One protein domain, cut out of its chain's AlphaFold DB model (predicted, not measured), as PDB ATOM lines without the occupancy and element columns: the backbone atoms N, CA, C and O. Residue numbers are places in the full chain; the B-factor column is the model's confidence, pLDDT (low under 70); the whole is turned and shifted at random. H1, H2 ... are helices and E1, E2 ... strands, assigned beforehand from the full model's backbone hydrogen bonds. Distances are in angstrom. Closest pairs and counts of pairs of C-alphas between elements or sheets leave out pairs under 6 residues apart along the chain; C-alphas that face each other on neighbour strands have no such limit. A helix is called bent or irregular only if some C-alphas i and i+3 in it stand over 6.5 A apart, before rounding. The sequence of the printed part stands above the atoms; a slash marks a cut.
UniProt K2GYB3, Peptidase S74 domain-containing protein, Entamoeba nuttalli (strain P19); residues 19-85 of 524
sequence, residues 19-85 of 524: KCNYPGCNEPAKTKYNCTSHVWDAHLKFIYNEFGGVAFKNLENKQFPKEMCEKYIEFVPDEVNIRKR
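What this domain is: This is residues 19 to 85 of the 524 residues of the protein "Peptidase S74 domain-containing protein" of Entamoeba nuttalli (strain P19) (UniProt K2GYB3). A small body is built on the long helix H1, with the shorter H2 packed on it at about a right angle and long loops making up much of the rest; on one side of this body a free tail, residues 79 to 85, sticks out and holds the small helix H3. Residues 45 to 62, the long loop between H1 and H2, reach away at the other end, and the first printed residues pair briefly with the strand E1. The printed part has 67 residues with three named helices and one named strand, in the order H1, H2, E1, H3; its named elements are mostly helix, but under half of the residues, 29 of 67, are in them. It is only just compact, close to loose, with a radius of gyration of the C-alphas of 13.1 A, and its outline is elongated, 43 by 26 by 15 A.

Where its parts are: Begin at Lys 19; residues 19 to 31 hold no named element. Find C-alpha 32 at (-10.260, -21.335, -41.322), where H1, residues 32 to 44, begins; it runs 16.3 A to C-alpha 44 at (-15.910, -33.403, -50.668). H1 is only just irregular: C-alphas 41 and 44 are 6.6 A apart. After residues 45 to 62 comes H2, residues 63 to 70, 10.7 A long. The strand E1 is residues 73 to 75, 6.9 A long. H3, residues 79 to 83, spans 6.3 A and ends at C-alpha 83, at (-13.917, -4.864, -32.159).

How they stand to each other: Start from H1 and look at H2: they touch, and the closest C-alphas are those of Thr 36 and Cys 69, 5.8 A apart. Their lines are about perpendicular, at 89 degrees. Next look from H1 to E1, where the closest C-alphas, those of Cys 35 and Ile 73, are 7.0 A apart. H2 and E1 meet only through their link. E1 pairs with no named strand, but residues 19 to 20 pair with residues 73 to 74 of E1, antiparallel. H3 is apart from H1, H2 and E1. In H1, H2 and H3 every O i to N i+4 pair is within hydrogen-bond range.

The domain as a whole: The two C-alphas farthest apart are those of Glu 50, in the long link from H1 to H2, and Arg 83, 43.4 A. The links from H2 to E1 and from E1 to H3 are tight. The printed part has no cut. Its mean pLDDT is 84.5, and residues 78 to 85 are under 70; look there for the model's low confidence, with a mean of 59 in H3.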
ATOM      1  N   LYS A  19     -17.080 -19.282 -43.022       92.81
ATOM      2  CA  LYS A  19     -18.342 -20.011 -43.178       92.81
ATOM      3  C   LYS A  19     -18.275 -20.946 -44.389       92.81
ATOM      4  O   LYS A  19     -17.641 -20.626 -45.391       92.81
ATOM      5  N   CYS A  20     -18.920 -22.105 -44.285       93.56
ATOM      6  CA  CYS A  20     -19.094 -23.018 -45.410       93.56
ATOM      7  C   CYS A  20     -20.149 -22.449 -46.369       93.56
ATOM      8  O   CYS A  20     -21.242 -22.102 -45.928       93.56
ATOM      9  N   ASN A  21     -19.821 -22.368 -47.658       92.31
ATOM     10  CA  ASN A  21     -20.718 -21.938 -48.736       92.31
ATOM     11  C   ASN A  21     -21.055 -23.102 -49.693       92.31
ATOM     12  O   ASN A  21     -21.337 -22.909 -50.874       92.31
ATOM     13  N   TYR A  22     -20.964 -24.346 -49.212       91.31
ATOM     14  CA  TYR A  22     -21.389 -25.512 -49.985       91.31
ATOM     15  C   TYR A  22     -22.929 -25.541 -50.085       91.31
ATOM     16  O   TYR A  22     -23.593 -25.313 -49.067       91.31
ATOM     17  N   PRO A  23     -23.527 -25.823 -51.263       88.75
ATOM     18  CA  PRO A  23     -24.979 -25.776 -51.448       88.75
ATOM     19  C   PRO A  23     -25.735 -26.628 -50.419       88.75
ATOM     20  O   PRO A  23     -25.488 -27.825 -50.290       88.75
ATOM     21  N   GLY A  24     -26.659 -26.006 -49.679       85.06
ATOM     22  CA  GLY A  24     -27.467 -26.675 -48.653       85.06
ATOM     23  C   GLY A  24     -26.791 -26.843 -47.286       85.06
ATOM     24  O   GLY A  24     -27.386 -27.442 -46.391       85.06
ATOM     25  N   CYS A  25     -25.578 -26.316 -47.086       90.44
ATOM     26  CA  CYS A  25     -24.904 -26.350 -45.790       90.44
ATOM     27  C   CYS A  25     -25.249 -25.124 -44.925       90.44
ATOM     28  O   CYS A  25     -25.034 -23.984 -45.330       90.44
ATOM     29  N   ASN A  26     -25.733 -25.363 -43.700       88.25
ATOM     30  CA  ASN A  26     -26.153 -24.325 -42.744       88.25
ATOM     31  C   ASN A  26     -25.250 -24.237 -41.498       88.25
ATOM     32  O   ASN A  26     -25.699 -23.849 -40.419       88.25
ATOM     33  N   GLU A  27     -23.971 -24.604 -41.606       89.25
ATOM     34  CA  GLU A  27     -23.067 -24.531 -40.459       89.25
ATOM     35  C   GLU A  27     -22.707 -23.086 -40.039       89.25
ATOM     36  O   GLU A  27     -22.530 -22.206 -40.890       89.25
ATOM     37  N   PRO A  28     -22.536 -22.831 -38.722       87.62
ATOM     38  CA  PRO A  28     -22.090 -21.534 -38.218       87.62
ATOM     39  C   PRO A  28     -20.620 -21.266 -38.573       87.62
ATOM     40  O   PRO A  28     -19.863 -22.191 -38.869       87.62
ATOM     41  N   ALA A  29     -20.190 -20.005 -38.478       89.19
ATOM     42  CA  ALA A  29     -18.811 -19.617 -38.763       89.19
ATOM     43  C   ALA A  29     -17.798 -20.286 -37.806       89.19
ATOM     44  O   ALA A  29     -18.017 -20.447 -36.598       89.19
ATOM     45  N   LYS A  30     -16.658 -20.708 -38.359       89.44
ATOM     46  CA  LYS A  30     -15.582 -21.441 -37.678       89.44
ATOM     47  C   LYS A  30     -14.225 -20.818 -38.012       89.44
ATOM     48  O   LYS A  30     -14.097 -19.878 -38.790       89.44
ATOM     49  N   THR A  31     -13.167 -21.329 -37.383       89.81
ATOM     50  CA  THR A  31     -11.792 -20.979 -37.782       89.81
ATOM     51  C   THR A  31     -11.505 -21.524 -39.185       89.81
ATOM     52  O   THR A  31     -12.078 -22.549 -39.556       89.81
ATOM     53  N   LYS A  32     -10.577 -20.911 -39.940       89.81
ATOM     54  CA  LYS A  32     -10.260 -21.335 -41.322       89.81
ATOM     55  C   LYS A  32     -10.003 -22.843 -41.437       89.81
ATOM     56  O   LYS A  32     -10.585 -23.505 -42.289       89.81
ATOM     57  N   TYR A  33      -9.184 -23.397 -40.536       90.69
ATOM     58  CA  TYR A  33      -8.872 -24.831 -40.516       90.69
ATOM     59  C   TYR A  33     -10.110 -25.694 -40.256       90.69
ATOM     60  O   TYR A  33     -10.342 -26.662 -40.970       90.69
ATOM     61  N   ASN A  34     -10.926 -25.334 -39.261       91.81
ATOM     62  CA  ASN A  34     -12.122 -26.108 -38.927       91.81
ATOM     63  C   ASN A  34     -13.165 -26.050 -40.048       91.81
ATOM     64  O   ASN A  34     -13.833 -27.047 -40.290       91.81
ATOM     65  N   CYS A  35     -13.290 -24.909 -40.730       92.94
ATOM     66  CA  CYS A  35     -14.174 -24.785 -41.882       92.94
ATOM     67  C   CYS A  35     -13.666 -25.628 -43.064       92.94
ATOM     68  O   CYS A  35     -14.438 -26.368 -43.655       92.94
ATOM     69  N   THR A  36     -12.351 -25.630 -43.316       92.38
ATOM     70  CA  THR A  36     -11.724 -26.495 -44.339       92.38
ATOM     71  C   THR A  36     -11.950 -27.979 -44.044       92.38
ATOM     72  O   THR A  36     -12.382 -28.720 -44.919       92.38
ATOM     73  N   SER A  37     -11.724 -28.407 -42.796       93.19
ATOM     74  CA  SER A  37     -11.977 -29.790 -42.377       93.19
ATOM     75  C   SER A  37     -13.448 -30.155 -42.540       93.19
ATOM     76  O   SER A  37     -13.741 -31.225 -43.046       93.19
ATOM     77  N   HIS A  38     -14.375 -29.264 -42.168       93.44
ATOM     78  CA  HIS A  38     -15.803 -29.512 -42.347       93.44
ATOM     79  C   HIS A  38     -16.181 -29.684 -43.824       93.44
ATOM     80  O   HIS A  38     -16.821 -30.675 -44.162       93.44
ATOM     81  N   VAL A  39     -15.747 -28.770 -44.700       93.31
ATOM     82  CA  VAL A  39     -16.029 -28.854 -46.143       93.31
ATOM     83  C   VAL A  39     -15.532 -30.181 -46.714       93.31
ATOM     84  O   VAL A  39     -16.254 -30.856 -47.448       93.31
ATOM     85  N   TRP A  40     -14.319 -30.592 -46.347       93.38
ATOM     86  CA  TRP A  40     -13.791 -31.883 -46.769       93.38
ATOM     87  C   TRP A  40     -14.608 -33.050 -46.205       93.38
ATOM     88  O   TRP A  40     -15.096 -33.891 -46.957       93.38
ATOM     89  N   ASP A  41     -14.785 -33.086 -44.884       91.56
ATOM     90  CA  ASP A  41     -15.321 -34.241 -44.170       91.56
ATOM     91  C   ASP A  41     -16.816 -34.469 -44.412       91.56
ATOM     92  O   ASP A  41     -17.276 -35.612 -44.325       91.56
ATOM     93  N   ALA A  42     -17.567 -33.400 -44.683       89.75
ATOM     94  CA  ALA A  42     -19.012 -33.435 -44.878       89.75
ATOM     95  C   ALA A  42     -19.425 -33.440 -46.354       89.75
ATOM     96  O   ALA A  42     -20.484 -33.981 -46.671       89.75
ATOM     97  N   HIS A  43     -18.626 -32.850 -47.251       92.25
ATOM     98  CA  HIS A  43     -19.055 -32.610 -48.633       92.25
ATOM     99  C   HIS A  43     -18.132 -33.245 -49.672       92.25
ATOM    100  O   HIS A  43     -18.612 -33.940 -50.561       92.25
ATOM    101  N   LEU A  44     -16.816 -33.044 -49.570       90.44
ATOM    102  CA  LEU A  44     -15.910 -33.403 -50.668       90.44
ATOM    103  C   LEU A  44     -15.339 -34.824 -50.579       90.44
ATOM    104  O   LEU A  44     -15.088 -35.432 -51.618       90.44
ATOM    105  N   LYS A  45     -15.165 -35.398 -49.383       87.38
ATOM    106  CA  LYS A  45     -14.480 -36.698 -49.222       87.38
ATOM    107  C   LYS A  45     -15.155 -37.870 -49.949       87.38
ATOM    108  O   LYS A  45     -14.481 -38.842 -50.266       87.38
ATOM    109  N   PHE A  46     -16.468 -37.792 -50.178       85.31
ATOM    110  CA  PHE A  46     -17.246 -38.813 -50.896       85.31
ATOM    111  C   PHE A  46     -17.343 -38.544 -52.402       85.31
ATOM    112  O   PHE A  46     -17.781 -39.405 -53.153       85.31
ATOM    113  N   ILE A  47     -16.959 -37.343 -52.839       85.38
ATOM    114  CA  ILE A  47     -16.908 -36.968 -54.253       85.38
ATOM    115  C   ILE A  47     -15.565 -37.415 -54.845       85.38
ATOM    116  O   ILE A  47     -15.510 -37.903 -55.971       85.38
ATOM    117  N   TYR A  48     -14.487 -37.310 -54.064       84.00
ATOM    118  CA  TYR A  48     -13.141 -37.710 -54.473       84.00
ATOM    119  C   TYR A  48     -12.776 -39.102 -53.937       84.00
ATOM    120  O   TYR A  48     -12.012 -39.241 -52.979       84.00
ATOM    121  N   ASN A  49     -13.307 -40.143 -54.592       75.75
ATOM    122  CA  ASN A  49     -13.107 -41.556 -54.226       75.75
ATOM    123  C   ASN A  49     -11.630 -41.999 -54.186       75.75
ATOM    124  O   ASN A  49     -11.301 -42.950 -53.481       75.75
ATOM    125  N   GLU A  50     -10.738 -41.283 -54.877       77.94
ATOM    126  CA  GLU A  50      -9.280 -41.495 -54.873       77.94
ATOM    127  C   GLU A  50      -8.653 -41.377 -53.472       77.94
ATOM    128  O   GLU A  50      -7.615 -41.974 -53.202       77.94
ATOM    129  N   PHE A  51      -9.306 -40.654 -52.556       79.50
ATOM    130  CA  PHE A  51      -8.856 -40.473 -51.172       79.50
ATOM    131  C   PHE A  51      -9.558 -41.411 -50.177       79.50
ATOM    132  O   PHE A  51      -9.447 -41.215 -48.965       79.50
ATOM    133  N   GLY A  52     -10.311 -42.409 -50.658       74.75
ATOM    134  CA  GLY A  52     -10.866 -43.494 -49.838       74.75
ATOM    135  C   GLY A  52     -11.801 -43.056 -48.702       74.75
ATOM    136  O   GLY A  52     -11.929 -43.769 -47.711       74.75
ATOM    137  N   GLY A  53     -12.418 -41.870 -48.789       80.75
ATOM    138  CA  GLY A  53     -13.297 -41.339 -47.739       80.75
ATOM    139  C   GLY A  53     -12.584 -40.970 -46.429       80.75
ATOM    140  O   GLY A  53     -13.234 -40.844 -45.386       80.75
ATOM    141  N   VAL A  54     -11.260 -40.796 -46.455       86.88
ATOM    142  CA  VAL A  54     -10.454 -40.478 -45.268       86.88
ATOM    143  C   VAL A  54     -10.734 -39.052 -44.778       86.88
ATOM    144  O   VAL A  54     -10.856 -38.104 -45.558       86.88
ATOM    145  N   ALA A  55     -10.822 -38.895 -43.453       88.62
ATOM    146  CA  ALA A  55     -11.035 -37.598 -42.820       88.62
ATOM    147  C   ALA A  55      -9.848 -36.645 -43.047       88.62
ATOM    148  O   ALA A  55      -8.688 -37.057 -42.988       88.62
ATOM    149  N   PHE A  56     -10.122 -35.348 -43.198       89.88
ATOM    150  CA  PHE A  56      -9.146 -34.316 -43.568       89.88
ATOM    151  C   PHE A  56      -7.909 -34.288 -42.661       89.88
ATOM    152  O   PHE A  56      -6.779 -34.048 -43.096       89.88
ATOM    153  N   LYS A  57      -8.104 -34.558 -41.366       89.12
ATOM    154  CA  LYS A  57      -7.023 -34.590 -40.373       89.12
ATOM    155  C   LYS A  57      -5.970 -35.661 -40.685       89.12
ATOM    156  O   LYS A  57      -4.793 -35.404 -40.422       89.12
ATOM    157  N   ASN A  58      -6.391 -36.789 -41.254       87.12
ATOM    158  CA  ASN A  58      -5.600 -38.010 -41.410       87.12
ATOM    159  C   ASN A  58      -4.979 -38.165 -42.810       87.12
ATOM    160  O   ASN A  58      -4.336 -39.172 -43.074       87.12
ATOM    161  N   LEU A  59      -5.156 -37.186 -43.700       86.69
ATOM    162  CA  LEU A  59      -4.542 -37.192 -45.029       86.69
ATOM    163  C   LEU A  59      -3.041 -36.888 -44.952       86.69
ATOM    164  O   LEU A  59      -2.640 -35.917 -44.305       86.69
ATOM    165  N   GLU A  60      -2.233 -37.678 -45.661       80.81
ATOM    166  CA  GLU A  60      -0.784 -37.469 -45.782       80.81
ATOM    167  C   GLU A  60      -0.464 -36.238 -46.643       80.81
ATOM    168  O   GLU A  60       0.317 -35.378 -46.233       80.81
ATOM    169  N   ASN A  61      -1.140 -36.087 -47.792       84.38
ATOM    170  CA  ASN A  61      -1.036 -34.906 -48.651       84.38
ATOM    171  C   ASN A  61      -2.304 -34.041 -48.560       84.38
ATOM    172  O   ASN A  61      -3.361 -34.393 -49.080       84.38
ATOM    173  N   LYS A  62      -2.189 -32.882 -47.899       86.50
ATOM    174  CA  LYS A  62      -3.308 -31.954 -47.652       86.50
ATOM    175  C   LYS A  62      -3.407 -30.817 -48.667       86.50
ATOM    176  O   LYS A  62      -4.331 -30.020 -48.550       86.50
ATOM    177  N   GLN A  63      -2.472 -30.696 -49.611       86.00
ATOM    178  CA  GLN A  63      -2.410 -29.537 -50.506       86.00
ATOM    179  C   GLN A  63      -3.593 -29.519 -51.480       86.00
ATOM    180  O   GLN A  63      -4.396 -28.589 -51.446       86.00
ATOM    181  N   PHE A  64      -3.769 -30.598 -52.239       86.19
ATOM    182  CA  PHE A  64      -4.871 -30.739 -53.192       86.19
ATOM    183  C   PHE A  64      -6.266 -30.719 -52.521       86.19
ATOM    184  O   PHE A  64      -7.112 -29.917 -52.921       86.19
ATOM    185  N   PRO A  65      -6.519 -31.487 -51.437       86.81
ATOM    186  CA  PRO A  65      -7.765 -31.393 -50.671       86.81
ATOM    187  C   PRO A  65      -8.107 -29.978 -50.199       86.81
ATOM    188  O   PRO A  65      -9.259 -29.551 -50.250       86.81
ATOM    189  N   LYS A  66      -7.097 -29.231 -49.749       89.75
ATOM    190  CA  LYS A  66      -7.272 -27.867 -49.257       89.75
ATOM    191  C   LYS A  66      -7.635 -26.896 -50.382       89.75
ATOM    192  O   LYS A  66      -8.529 -26.084 -50.172       89.75
ATOM    193  N   GLU A  67      -7.002 -26.999 -51.550       90.00
ATOM    194  CA  GLU A  67      -7.334 -26.187 -52.734       90.00
ATOM    195  C   GLU A  67      -8.784 -26.417 -53.191       90.00
ATOM    196  O   GLU A  67      -9.502 -25.466 -53.504       90.00
ATOM    197  N   MET A  68      -9.261 -27.664 -53.140       86.94
ATOM    198  CA  MET A  68     -10.660 -27.976 -53.446       86.94
ATOM    199  C   MET A  68     -11.631 -27.400 -52.413       86.94
ATOM    200  O   MET A  68     -12.679 -26.866 -52.779       86.94
ATOM    201  N   CYS A  69     -11.283 -27.450 -51.125       91.00
ATOM    202  CA  CYS A  69     -12.098 -26.848 -50.074       91.00
ATOM    203  C   CYS A  69     -12.169 -25.321 -50.171       91.00
ATOM    204  O   CYS A  69     -13.215 -24.759 -49.865       91.00
ATOM    205  N   GLU A  70     -11.097 -24.637 -50.589       90.38
ATOM    206  CA  GLU A  70     -11.051 -23.167 -50.652       90.38
ATOM    207  C   GLU A  70     -12.122 -22.562 -51.579       90.38
ATOM    208  O   GLU A  70     -12.540 -21.430 -51.356       90.38
ATOM    209  N   LYS A  71     -12.655 -23.338 -52.534       89.69
ATOM    210  CA  LYS A  71     -13.770 -22.937 -53.413       89.69
ATOM    211  C   LYS A  71     -15.123 -22.833 -52.693       89.69
ATOM    212  O   LYS A  71     -16.032 -22.193 -53.211       89.69
ATOM    213  N   TYR A  72     -15.257 -23.439 -51.511       90.44
ATOM    214  CA  TYR A  72     -16.513 -23.540 -50.755       90.44
ATOM    215  C   TYR A  72     -16.432 -22.915 -49.356       90.44
ATOM    216  O   TYR A  72     -17.251 -23.226 -48.490       90.44
ATOM    217  N   ILE A  73     -15.449 -22.048 -49.105       91.62
ATOM    218  CA  ILE A  73     -15.305 -21.338 -47.831       91.62
ATOM    219  C   ILE A  73     -15.368 -19.835 -48.100       91.62
ATOM    220  O   ILE A  73     -14.620 -19.308 -48.916       91.62
ATOM    221  N   GLU A  74     -16.224 -19.139 -47.364       90.31
ATOM    222  CA  GLU A  74     -16.413 -17.695 -47.448       90.31
ATOM    223  C   GLU A  74     -15.946 -17.011 -46.159       90.31
ATOM    224  O   GLU A  74     -16.125 -17.536 -45.055       90.31
ATOM    225  N   PHE A  75     -15.327 -15.835 -46.289       87.50
ATOM    226  CA  PHE A  75     -14.952 -15.008 -45.146       87.50
ATOM    227  C   PHE A  75     -16.111 -14.081 -44.772       87.50
ATOM    228  O   PHE A  75     -16.490 -13.218 -45.559       87.50
ATOM    229  N   VAL A  76     -16.633 -14.232 -43.556       81.50
ATOM    230  CA  VAL A  76     -17.717 -13.406 -43.017       81.50
ATOM    231  C   VAL A  76     -17.160 -12.587 -41.849       81.50
ATOM    232  O   VAL A  76     -16.778 -13.163 -40.825       81.50
ATOM    233  N   PRO A  77     -17.049 -11.254 -41.981       70.00
ATOM    234  CA  PRO A  77     -16.557 -10.415 -40.900       70.00
ATOM    235  C   PRO A  77     -17.609 -10.278 -39.787       70.00
ATOM    236  O   PRO A  77     -18.639  -9.641 -39.980       70.00
ATOM    237  N   ASP A  78     -17.332 -10.820 -38.601       65.12
ATOM    238  CA  ASP A  78     -18.154 -10.588 -37.403       65.12
ATOM    239  C   ASP A  78     -17.804  -9.240 -36.746       65.12
ATOM    240  O   ASP A  78     -16.649  -9.009 -36.365       65.12
ATOM    241  N   GLU A  79     -18.802  -8.390 -36.477       57.41
ATOM    242  CA  GLU A  79     -18.634  -7.120 -35.740       57.41
ATOM    243  C   GLU A  79     -17.956  -7.300 -34.367       57.41
ATOM    244  O   GLU A  79     -17.223  -6.429 -33.888       57.41
ATOM    245  N   VAL A  80     -18.169  -8.455 -33.726       60.72
ATOM    246  CA  VAL A  80     -17.555  -8.831 -32.441       60.72
ATOM    247  C   VAL A  80     -16.058  -9.134 -32.595       60.72
ATOM    248  O   VAL A  80     -15.264  -8.813 -31.708       60.72
ATOM    249  N   ASN A  81     -15.645  -9.729 -33.718       60.72
ATOM    250  CA  ASN A  81     -14.240 -10.036 -34.003       60.72
ATOM    251  C   ASN A  81     -13.491  -8.820 -34.570       60.72
ATOM    252  O   ASN A  81     -12.276  -8.728 -34.380       60.72
ATOM    253  N   ILE A  82     -14.195  -7.875 -35.205       60.38
ATOM    254  CA  ILE A  82     -13.653  -6.575 -35.630       60.38
ATOM    255  C   ILE A  82     -13.284  -5.725 -34.409       60.38
ATOM    256  O   ILE A  82     -12.149  -5.264 -34.318       60.38
ATOM    257  N   ARG A  83     -14.175  -5.611 -33.411       56.50
ATOM    258  CA  ARG A  83     -13.917  -4.864 -32.159       56.50
ATOM    259  C   ARG A  83     -12.718  -5.384 -31.353       56.50
ATOM    260  O   ARG A  83     -12.111  -4.636 -30.596       56.50
ATOM    261  N   LYS A  84     -12.347  -6.658 -31.521       58.53
ATOM    262  CA  LYS A  84     -11.174  -7.278 -30.874       58.53
ATOM    263  C   LYS A  84      -9.854  -7.056 -31.630       58.53
ATOM    264  O   LYS A  84      -8.818  -7.519 -31.151       58.53
ATOM    265  N   ARG A  85      -9.854  -6.402 -32.801       62.69
ATOM    266  CA  ARG A  85      -8.637  -6.089 -33.572       62.69
ATOM    267  C   ARG A  85      -8.197  -4.655 -33.289       62.69
ATOM    268  O   ARG A  85      -8.965  -3.724 -33.471       62.69
TER     269      ARG A  85